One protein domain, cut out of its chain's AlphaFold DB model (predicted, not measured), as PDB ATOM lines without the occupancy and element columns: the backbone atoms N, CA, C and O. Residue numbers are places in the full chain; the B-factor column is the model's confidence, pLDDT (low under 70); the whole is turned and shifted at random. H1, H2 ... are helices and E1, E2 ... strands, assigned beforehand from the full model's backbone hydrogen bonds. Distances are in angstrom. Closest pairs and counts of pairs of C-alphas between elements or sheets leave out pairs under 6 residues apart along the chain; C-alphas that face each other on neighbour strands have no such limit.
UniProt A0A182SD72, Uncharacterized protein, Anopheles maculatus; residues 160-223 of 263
ATOM      1  N   VAL A 160      34.621   0.064 -40.384       94.25
ATOM      2  CA  VAL A 160      34.006  -0.478 -39.170       94.25
ATOM      3  C   VAL A 160      35.023  -1.335 -38.441       94.25
ATOM      4  O   VAL A 160      35.592  -2.258 -39.018       94.25
ATOM      5  N   ARG A 161      35.195  -1.089 -37.142       93.12
ATOM      6  CA  ARG A 161      36.009  -1.944 -36.285       93.12
ATOM      7  C   ARG A 161      35.218  -2.420 -35.083       93.12
ATOM      8  O   ARG A 161      34.724  -1.614 -34.304       93.12
ATOM      9  N   CYS A 162      35.127  -3.736 -34.930       91.88
ATOM     10  CA  CYS A 162      34.394  -4.383 -33.850       91.88
ATOM     11  C   CYS A 162      35.345  -5.018 -32.846       91.88
ATOM     12  O   CYS A 162      36.287  -5.698 -33.231       91.88
ATOM     13  N   ILE A 163      35.073  -4.836 -31.556       89.00
ATOM     14  CA  ILE A 163      35.707  -5.630 -30.503       89.00
ATOM     15  C   ILE A 163      34.756  -6.794 -30.181       89.00
ATOM     16  O   ILE A 163      33.589  -6.544 -29.852       89.00
ATOM     17  N   PRO A 164      35.202  -8.064 -30.275       82.75
ATOM     18  CA  PRO A 164      34.352  -9.218 -30.003       82.75
ATOM     19  C   PRO A 164      33.662  -9.119 -28.642       82.75
ATOM     20  O   PRO A 164      34.296  -8.840 -27.627       82.75
ATOM     21  N   GLY A 165      32.349  -9.344 -28.631       81.25
ATOM     22  CA  GLY A 165      31.524  -9.273 -27.423       81.25
ATOM     23  C   GLY A 165      31.343  -7.874 -26.813       81.25
ATOM     24  O   GLY A 165      30.786  -7.787 -25.723       81.25
ATOM     25  N   GLN A 166      31.792  -6.799 -27.471       88.12
ATOM     26  CA  GLN A 166      31.683  -5.425 -26.963       88.12
ATOM     27  C   GLN A 166      30.993  -4.499 -27.983       88.12
ATOM     28  O   GLN A 166      29.851  -4.745 -28.383       88.12
ATOM     29  N   THR A 167      31.661  -3.416 -28.389       92.31
ATOM     30  CA  THR A 167      31.146  -2.415 -29.319       92.31
ATOM     31  C   THR A 167      31.908  -2.428 -30.638       92.31
ATOM     32  O   THR A 167      33.066  -2.845 -30.733       92.31
ATOM     33  N   CYS A 168      31.218  -1.972 -31.674       94.81
ATOM     34  CA  CYS A 168      31.789  -1.590 -32.948       94.81
ATOM     35  C   CYS A 168      31.827  -0.069 -33.034       94.81
ATOM     36  O   CYS A 168      30.897   0.602 -32.589       94.81
ATOM     37  N   TYR A 169      32.892   0.470 -33.612       95.44
ATOM     38  CA  TYR A 169      33.092   1.901 -33.798       95.44
ATOM     39  C   TYR A 169      33.612   2.196 -35.203       95.44
ATOM     40  O   TYR A 169      34.196   1.336 -35.866       95.44
ATOM     41  N   CYS A 170      33.384   3.426 -35.649       96.62
ATOM     42  CA  CYS A 170      33.874   3.903 -36.931       96.62
ATOM     43  C   CYS A 170      35.331   4.358 -36.845       96.62
ATOM     44  O   CYS A 170      35.752   4.965 -35.852       96.62
ATOM     45  N   VAL A 171      36.085   4.126 -37.917       96.06
ATOM     46  CA  VAL A 171      37.440   4.656 -38.100       96.06
ATOM     47  C   VAL A 171      37.563   5.419 -39.418       96.06
ATOM     48  O   VAL A 171      36.794   5.198 -40.354       96.06
ATOM     49  N   ASP A 172      38.502   6.362 -39.473       95.38
ATOM     50  CA  ASP A 172      38.892   7.026 -40.717       95.38
ATOM     51  C   ASP A 172      39.852   6.163 -41.556       95.38
ATOM     52  O   ASP A 172      40.285   5.088 -41.139       95.38
ATOM     53  N   ASP A 173      40.227   6.672 -42.731       93.88
ATOM     54  CA  ASP A 173      41.125   6.009 -43.688       93.88
ATOM     55  C   ASP A 173      42.495   5.649 -43.065       93.88
ATOM     56  O   ASP A 173      43.163   4.718 -43.512       93.88
ATOM     57  N   ASN A 174      42.901   6.349 -41.997       93.06
ATOM     58  CA  ASN A 174      44.153   6.142 -41.264       93.06
ATOM     59  C   ASN A 174      43.996   5.258 -40.014       93.06
ATOM     60  O   ASN A 174      44.976   5.066 -39.291       93.06
ATOM     61  N   GLY A 175      42.794   4.753 -39.727       93.81
ATOM     62  CA  GLY A 175      42.511   3.912 -38.564       93.81
ATOM     63  C   GLY A 175      42.230   4.688 -37.274       93.81
ATOM     64  O   GLY A 175      42.145   4.087 -36.200       93.81
ATOM     65  N   LYS A 176      42.067   6.016 -37.333       95.06
ATOM     66  CA  LYS A 176      41.706   6.829 -36.165       95.06
ATOM     67  C   LYS A 176      40.211   6.698 -35.885       95.06
ATOM     68  O   LYS A 176      39.394   6.877 -36.783       95.06
ATOM     69  N   ARG A 177      39.841   6.462 -34.622       95.44
ATOM     70  CA  ARG A 177      38.434   6.422 -34.189       95.44
ATOM     71  C   ARG A 177      37.732   7.756 -34.458       95.44
ATOM     72  O   ARG A 177      38.226   8.816 -34.071       95.44
ATOM     73  N   ILE A 178      36.560   7.675 -35.081       96.19
ATOM     74  CA  ILE A 178      35.674   8.802 -35.394       96.19
ATOM     75  C   ILE A 178      34.276   8.565 -34.803       96.19
ATOM     76  O   ILE A 178      34.054   7.603 -34.068       96.19
ATOM     77  N   PHE A 179      33.347   9.486 -35.067       95.31
ATOM     78  CA  PHE A 179      31.960   9.374 -34.616       95.31
ATOM     79  C   PHE A 179      31.275   8.132 -35.205       95.31
ATOM     80  O   PHE A 179      31.552   7.763 -36.342       95.31
ATOM     81  N   GLY A 180      30.384   7.516 -34.427       95.56
ATOM     82  CA  GLY A 180      29.682   6.287 -34.783       95.56
ATOM     83  C   GLY A 180      30.098   5.119 -33.891       95.56
ATOM     84  O   GLY A 180      31.240   4.660 -33.943       95.56
ATOM     85  N   GLU A 181      29.170   4.643 -33.065       95.12
ATOM     86  CA  GLU A 181      29.360   3.482 -32.197       95.12
ATOM     87  C   GLU A 181      28.054   2.708 -32.033       95.12
ATOM     88  O   GLU A 181      26.960   3.271 -31.990       95.12
ATOM     89  N   ALA A 182      28.171   1.391 -31.927       93.81
ATOM     90  CA  ALA A 182      27.042   0.506 -31.724       93.81
ATOM     91  C   ALA A 182      27.472  -0.775 -31.011       93.81
ATOM     92  O   ALA A 182      28.632  -1.175 -31.050       93.81
ATOM     93  N   VAL A 183      26.520  -1.452 -30.377       91.38
ATOM     94  CA  VAL A 183      26.761  -2.775 -29.790       91.38
ATOM     95  C   VAL A 183      27.021  -3.786 -30.906       91.38
ATOM     96  O   VAL A 183      26.349  -3.759 -31.940       91.38
ATOM     97  N   HIS A 184      27.978  -4.688 -30.695       88.81
ATOM     98  CA  HIS A 184      28.269  -5.759 -31.637       88.81
ATOM     99  C   HIS A 184      27.091  -6.747 -31.698       88.81
ATOM    100  O   HIS A 184      26.887  -7.562 -30.799       88.81
ATOM    101  N   THR A 185      26.290  -6.650 -32.761       86.56
ATOM    102  CA  THR A 185      25.137  -7.517 -33.042       86.56
ATOM    103  C   THR A 185      25.289  -8.186 -34.407       86.56
ATOM    104  O   THR A 185      26.073  -7.743 -35.244       86.56
ATOM    105  N   ALA A 186      24.505  -9.236 -34.671       79.38
ATOM    106  CA  ALA A 186      24.577  -9.981 -35.934       79.38
ATOM    107  C   ALA A 186      24.330  -9.112 -37.187       79.38
ATOM    108  O   ALA A 186      24.848  -9.407 -38.258       79.38
ATOM    109  N   SER A 187      23.561  -8.026 -37.062       84.19
ATOM    110  CA  SER A 187      23.220  -7.119 -38.166       84.19
ATOM    111  C   SER A 187      24.096  -5.864 -38.221       84.19
ATOM    112  O   SER A 187      23.789  -4.930 -38.973       84.19
ATOM    113  N   ILE A 188      25.187  -5.808 -37.445       85.88
ATOM    114  CA  ILE A 188      25.963  -4.574 -37.333       85.88
ATOM    115  C   ILE A 188      26.557  -4.143 -38.675       85.88
ATOM    116  O   ILE A 188      26.411  -2.987 -39.048       85.88
ATOM    117  N   GLN A 189      27.069  -5.091 -39.460       80.50
ATOM    118  CA  GLN A 189      27.683  -4.849 -40.772       80.50
ATOM    119  C   GLN A 189      26.705  -4.253 -41.807       80.50
ATOM    120  O   GLN A 189      27.107  -3.636 -42.793       80.50
ATOM    121  N   ILE A 190      25.394  -4.424 -41.599       85.06
ATOM    122  CA  ILE A 190      24.355  -3.861 -42.471       85.06
ATOM    123  C   ILE A 190      23.964  -2.455 -42.012       85.06
ATOM    124  O   ILE A 190      23.749  -1.575 -42.845       85.06
ATOM    125  N   SER A 191      23.846  -2.250 -40.696       86.69
ATOM    126  CA  SER A 191      23.351  -0.989 -40.128       86.69
ATOM    127  C   SER A 191      24.440   0.053 -39.855       86.69
ATOM    128  O   SER A 191      24.136   1.236 -39.747       86.69
ATOM    129  N   MET A 192      25.702  -0.364 -39.772       93.00
ATOM    130  CA  MET A 192      26.858   0.481 -39.497       93.00
ATOM    131  C   MET A 192      27.827   0.395 -40.675       93.00
ATOM    132  O   MET A 192      28.595  -0.554 -40.766       93.00
ATOM    133  N   ARG A 193      27.786   1.372 -41.589       92.31
ATOM    134  CA  ARG A 193      28.776   1.485 -42.680       92.31
ATOM    135  C   ARG A 193      29.795   2.597 -42.474       92.31
ATOM    136  O   ARG A 193      30.795   2.626 -43.176       92.31
ATOM    137  N   CYS A 194      29.547   3.508 -41.532       95.56
ATOM    138  CA  CYS A 194      30.426   4.636 -41.209       95.56
ATOM    139  C   CYS A 194      30.708   5.620 -42.362       95.56
ATOM    140  O   CYS A 194      31.502   6.539 -42.175       95.56
ATOM    141  N   GLU A 195      30.054   5.481 -43.522       95.12
ATOM    142  CA  GLU A 195      30.289   6.324 -44.704       95.12
ATOM    143  C   GLU A 195      30.014   7.803 -44.421       95.12
ATOM    144  O   GLU A 195      30.839   8.661 -44.732       95.12
ATOM    145  N   CYS A 196      28.905   8.114 -43.740       95.88
ATOM    146  CA  CYS A 196      28.590   9.489 -43.348       95.88
ATOM    147  C   CYS A 196      29.657  10.057 -42.403       95.88
ATOM    148  O   CYS A 196      30.118  11.186 -42.576       95.88
ATOM    149  N   SER A 197      30.092   9.263 -41.421       96.25
ATOM    150  CA  SER A 197      31.099   9.704 -40.451       96.25
ATOM    151  C   SER A 197      32.473   9.894 -41.082       96.25
ATOM    152  O   SER A 197      33.146  10.878 -40.768       96.25
ATOM    153  N   ARG A 198      32.877   9.015 -42.007       95.62
ATOM    154  CA  ARG A 198      34.110   9.168 -42.793       95.62
ATOM    155  C   ARG A 198      34.039  10.392 -43.690       95.62
ATOM    156  O   ARG A 198      34.981  11.181 -43.688       95.62
ATOM    157  N   LEU A 199      32.917  10.609 -44.378       94.12
ATOM    158  CA  LEU A 199      32.701  11.802 -45.196       94.12
ATOM    159  C   LEU A 199      32.828  13.077 -44.354       94.12
ATOM    160  O   LEU A 199      33.558  13.994 -44.730       94.12
ATOM    161  N   ALA A 200      32.183  13.120 -43.187       93.00
ATOM    162  CA  ALA A 200      32.256  14.265 -42.290       93.00
ATOM    163  C   ALA A 200      33.671  14.480 -41.724       93.00
ATOM    164  O   ALA A 200      34.149  15.614 -41.665       93.00
ATOM    165  N   ALA A 201      34.367  13.407 -41.333       93.12
ATOM    166  CA  ALA A 201      35.748  13.477 -40.861       93.12
ATOM    167  C   ALA A 201      36.693  13.993 -41.956       93.12
ATOM    168  O   ALA A 201      37.481  14.902 -41.700       93.12
ATOM    169  N   LYS A 202      36.556  13.482 -43.184       92.69
ATOM    170  CA  LYS A 202      37.344  13.893 -44.352       92.69
ATOM    171  C   LYS A 202      37.067  15.339 -44.755       92.69
ATOM    172  O   LYS A 202      37.997  16.087 -45.032       92.69
ATOM    173  N   ALA A 203      35.808  15.772 -44.730       92.06
ATOM    174  CA  ALA A 203      35.458  17.164 -45.003       92.06
ATOM    175  C   ALA A 203      36.097  18.117 -43.978       92.06
ATOM    176  O   ALA A 203      36.637  19.155 -44.353       92.06
ATOM    177  N   ARG A 204      36.106  17.744 -42.691       88.38
ATOM    178  CA  ARG A 204      36.754  18.534 -41.632       88.38
ATOM    179  C   ARG A 204      38.269  18.621 -41.809       88.38
ATOM    180  O   ARG A 204      38.823  19.700 -41.631       88.38
ATOM    181  N   THR A 205      38.933  17.517 -42.157       88.00
ATOM    182  CA  THR A 205      40.392  17.511 -42.353       88.00
ATOM    183  C   THR A 205      40.810  18.271 -43.607       88.00
ATOM    184  O   THR A 205      41.771  19.032 -43.546       88.00
ATOM    185  N   LEU A 206      40.086  18.114 -44.718       89.88
ATOM    186  CA  LEU A 206      40.413  18.772 -45.986       89.88
ATOM    187  C   LEU A 206      40.150  20.275 -45.958       89.88
ATOM    188  O   LEU A 206      40.965  21.048 -46.453       89.88
ATOM    189  N   LEU A 207      39.017  20.697 -45.395       88.62
ATOM    190  CA  LEU A 207      38.669  22.116 -45.360       88.62
ATOM    191  C   LEU A 207      39.464  22.878 -44.299       88.62
ATOM    192  O   LEU A 207      39.580  24.094 -44.418       88.62
ATOM    193  N   ASN A 208      39.981  22.179 -43.275       84.00
ATOM    194  CA  ASN A 208      40.761  22.736 -42.165       84.00
ATOM    195  C   ASN A 208      40.195  24.080 -41.662       84.00
ATOM    196  O   ASN A 208      40.919  25.045 -41.410       84.00
ATOM    197  N   SER A 209      38.863  24.162 -41.614       81.75
ATOM    198  CA  SER A 209      38.149  25.405 -41.367       81.75
ATOM    199  C   SER A 209      38.003  25.622 -39.872       81.75
ATOM    200  O   SER A 209      37.689  24.698 -39.120       81.75
ATOM    201  N   GLN A 210      38.173  26.870 -39.448       82.31
ATOM    202  CA  GLN A 210      37.863  27.284 -38.084       82.31
ATOM    203  C   GLN A 210      36.347  27.308 -37.821       82.31
ATOM    204  O   GLN A 210      35.919  27.243 -36.669       82.31
ATOM    205  N   TYR A 211      35.536  27.381 -38.881       82.06
ATOM    206  CA  TYR A 211      34.079  27.377 -38.803       82.06
ATOM    207  C   TYR A 211      33.505  25.965 -38.977       82.06
ATOM    208  O   TYR A 211      34.103  25.145 -39.682       82.06
ATOM    209  N   PRO A 212      32.325  25.676 -38.391       80.00
ATOM    210  CA  PRO A 212      31.655  24.395 -38.573       80.00
ATOM    211  C   PRO A 212      31.434  24.096 -40.056       80.00
ATOM    212  O   PRO A 212      30.760  24.841 -40.765       80.00
ATOM    213  N   VAL A 213      32.005  22.987 -40.522       83.25
ATOM    214  CA  VAL A 213      31.732  22.469 -41.862       83.25
ATOM    215  C   VAL A 213      30.328  21.880 -41.856       83.25
ATOM    216  O   VAL A 213      30.053  20.960 -41.083       83.25
ATOM    217  N   LEU A 214      29.454  22.397 -42.721       84.62
ATOM    218  CA  LEU A 214      28.145  21.801 -42.952       84.62
ATOM    219  C   LEU A 214      28.344  20.448 -43.644       84.62
ATOM    220  O   LEU A 214      28.771  20.380 -44.795       84.62
ATOM    221  N   THR A 215      28.066  19.371 -42.918       88.25
ATOM    222  CA  THR A 215      28.110  17.995 -43.421       88.25
ATOM    223  C   THR A 215      26.722  17.378 -43.337       88.25
ATOM    224  O   THR A 215      25.860  17.870 -42.607       88.25
ATOM    225  N   SER A 216      26.510  16.265 -44.036       92.88
ATOM    226  CA  SER A 216      25.329  15.426 -43.829       92.88
ATOM    227  C   SER A 216      25.189  15.026 -42.357       92.88
ATOM    228  O   SER A 216      26.189  14.807 -41.662       92.88
ATOM    229  N   ARG A 217      23.948  14.904 -41.879       93.62
ATOM    230  CA  ARG A 217      23.648  14.380 -40.546       93.62
ATOM    231  C   ARG A 217      23.902  12.875 -40.525       93.62
ATOM    232  O   ARG A 217      23.372  12.145 -41.358       93.62
ATOM    233  N   CYS A 218      24.695  12.412 -39.571       95.12
ATOM    234  CA  CYS A 218      24.942  10.987 -39.383       95.12
ATOM    235  C   CYS A 218      24.104  10.457 -38.222       95.12
ATOM    236  O   CYS A 218      23.870  11.183 -37.251       95.12
ATOM    237  N   ASP A 219      23.677   9.201 -38.313       94.75
ATOM    238  CA  ASP A 219      23.056   8.504 -37.190       94.75
ATOM    239  C   ASP A 219      24.100   8.150 -36.110       94.75
ATOM    240  O   ASP A 219      25.306   8.337 -36.289       94.75
ATOM    241  N   SER A 220      23.658   7.609 -34.971       94.56
ATOM    242  CA  SER A 220      24.562   7.229 -33.872       94.56
ATOM    243  C   SER A 220      25.556   6.120 -34.231       94.56
ATOM    244  O   SER A 220      26.578   5.981 -33.560       94.56
ATOM    245  N   LYS A 221      25.282   5.350 -35.288       95.00
ATOM    246  CA  LYS A 221      26.145   4.280 -35.804       95.00
ATOM    247  C   LYS A 221      27.132   4.802 -36.848       95.00
ATOM    248  O   LYS A 221      28.014   4.071 -37.274       95.00
ATOM    249  N   GLY A 222      27.005   6.062 -37.253       94.94
ATOM    250  CA  GLY A 222      27.852   6.718 -38.231       94.94
ATOM    251  C   GLY A 222      27.450   6.506 -39.693       94.94
ATOM    252  O   GLY A 222      28.186   6.956 -40.578       94.94
ATOM    253  N   SER A 223      26.308   5.865 -39.950       95.44
ATOM    254  CA  SER A 223      25.662   5.793 -41.267       95.44
ATOM    255  C   SER A 223      24.902   7.095 -41.561       95.44
ATOM    256  O   SER A 223      24.787   7.968 -40.694       95.44
TER     257      SER A 223
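Overview. This is residues 160 to 223 of the 263 residues of an uncharacterized protein of Anopheles maculatus (UniProt A0A182SD72). A small antiparallel three-stranded sheet has helix H2 packed by its first half, residues 195 to 201, over one face, while the helix runs on past the sheet to a free tip at residues 206 to 211. From that tip the unnamed stretch 208 to 223 folds back beside H2 to the sheet, and little H1 only grazes the sheet. The printed part has 64 residues with, along the chain, E1, E2, E3, H1 and H2; the sheet's order is E1, E2, E3, and the class is mixed, helices and strands. The whole is compact by its radius of gyration of the C-alphas, 12.3 A, yet elongated, spanning 38 by 21 by 13 A.

Along the chain. E3, residues 177 to 183, is the longest strand, 15.5 A. E2 is residues 167 to 171, 12.9 A, and E1 residues 160 to 162, beginning at C-alpha 160 (34.006, -0.478, -39.170). H2, residues 195 to 207, is 17.9 A long and ends at C-alpha 207 (38.669, 22.116, -45.360). H1 is residues 188 to 191.

Arrangement. E1, E2 and E3 form a meander, each strand the antiparallel neighbour of the one before. E1 and E2, a hairpin, stand at 150 degrees, with N 161 and O 169 2.9 A apart, within hydrogen-bond range. E2 and E3, also a hairpin, stand at 156 degrees, with N 168 and O 182 2.8 A apart, within that range. H2 on one face of the sheet makes two layers, a helix layer and a strand layer. H2 lies over E3 and runs along the strands, at 11 degrees to E3 on the local plane, which is fitted to just 6 C-alphas; its height over the sheet is 9.1 A. The closest C-alphas of E3 and H2, Phe 179 and Ser 197, are 5.9 A apart. H1 and H2 are apart. In H2 every O i to N i+4 pair is within hydrogen-bond range; H1 is too short for such a pair.

Size, cuts and confidence. The two farthest C-alphas, Ala 186 and Gln 210, are 39.6 A apart. The printed part has no cut, and the four links between elements are tight. No printed residue has a pLDDT under 70.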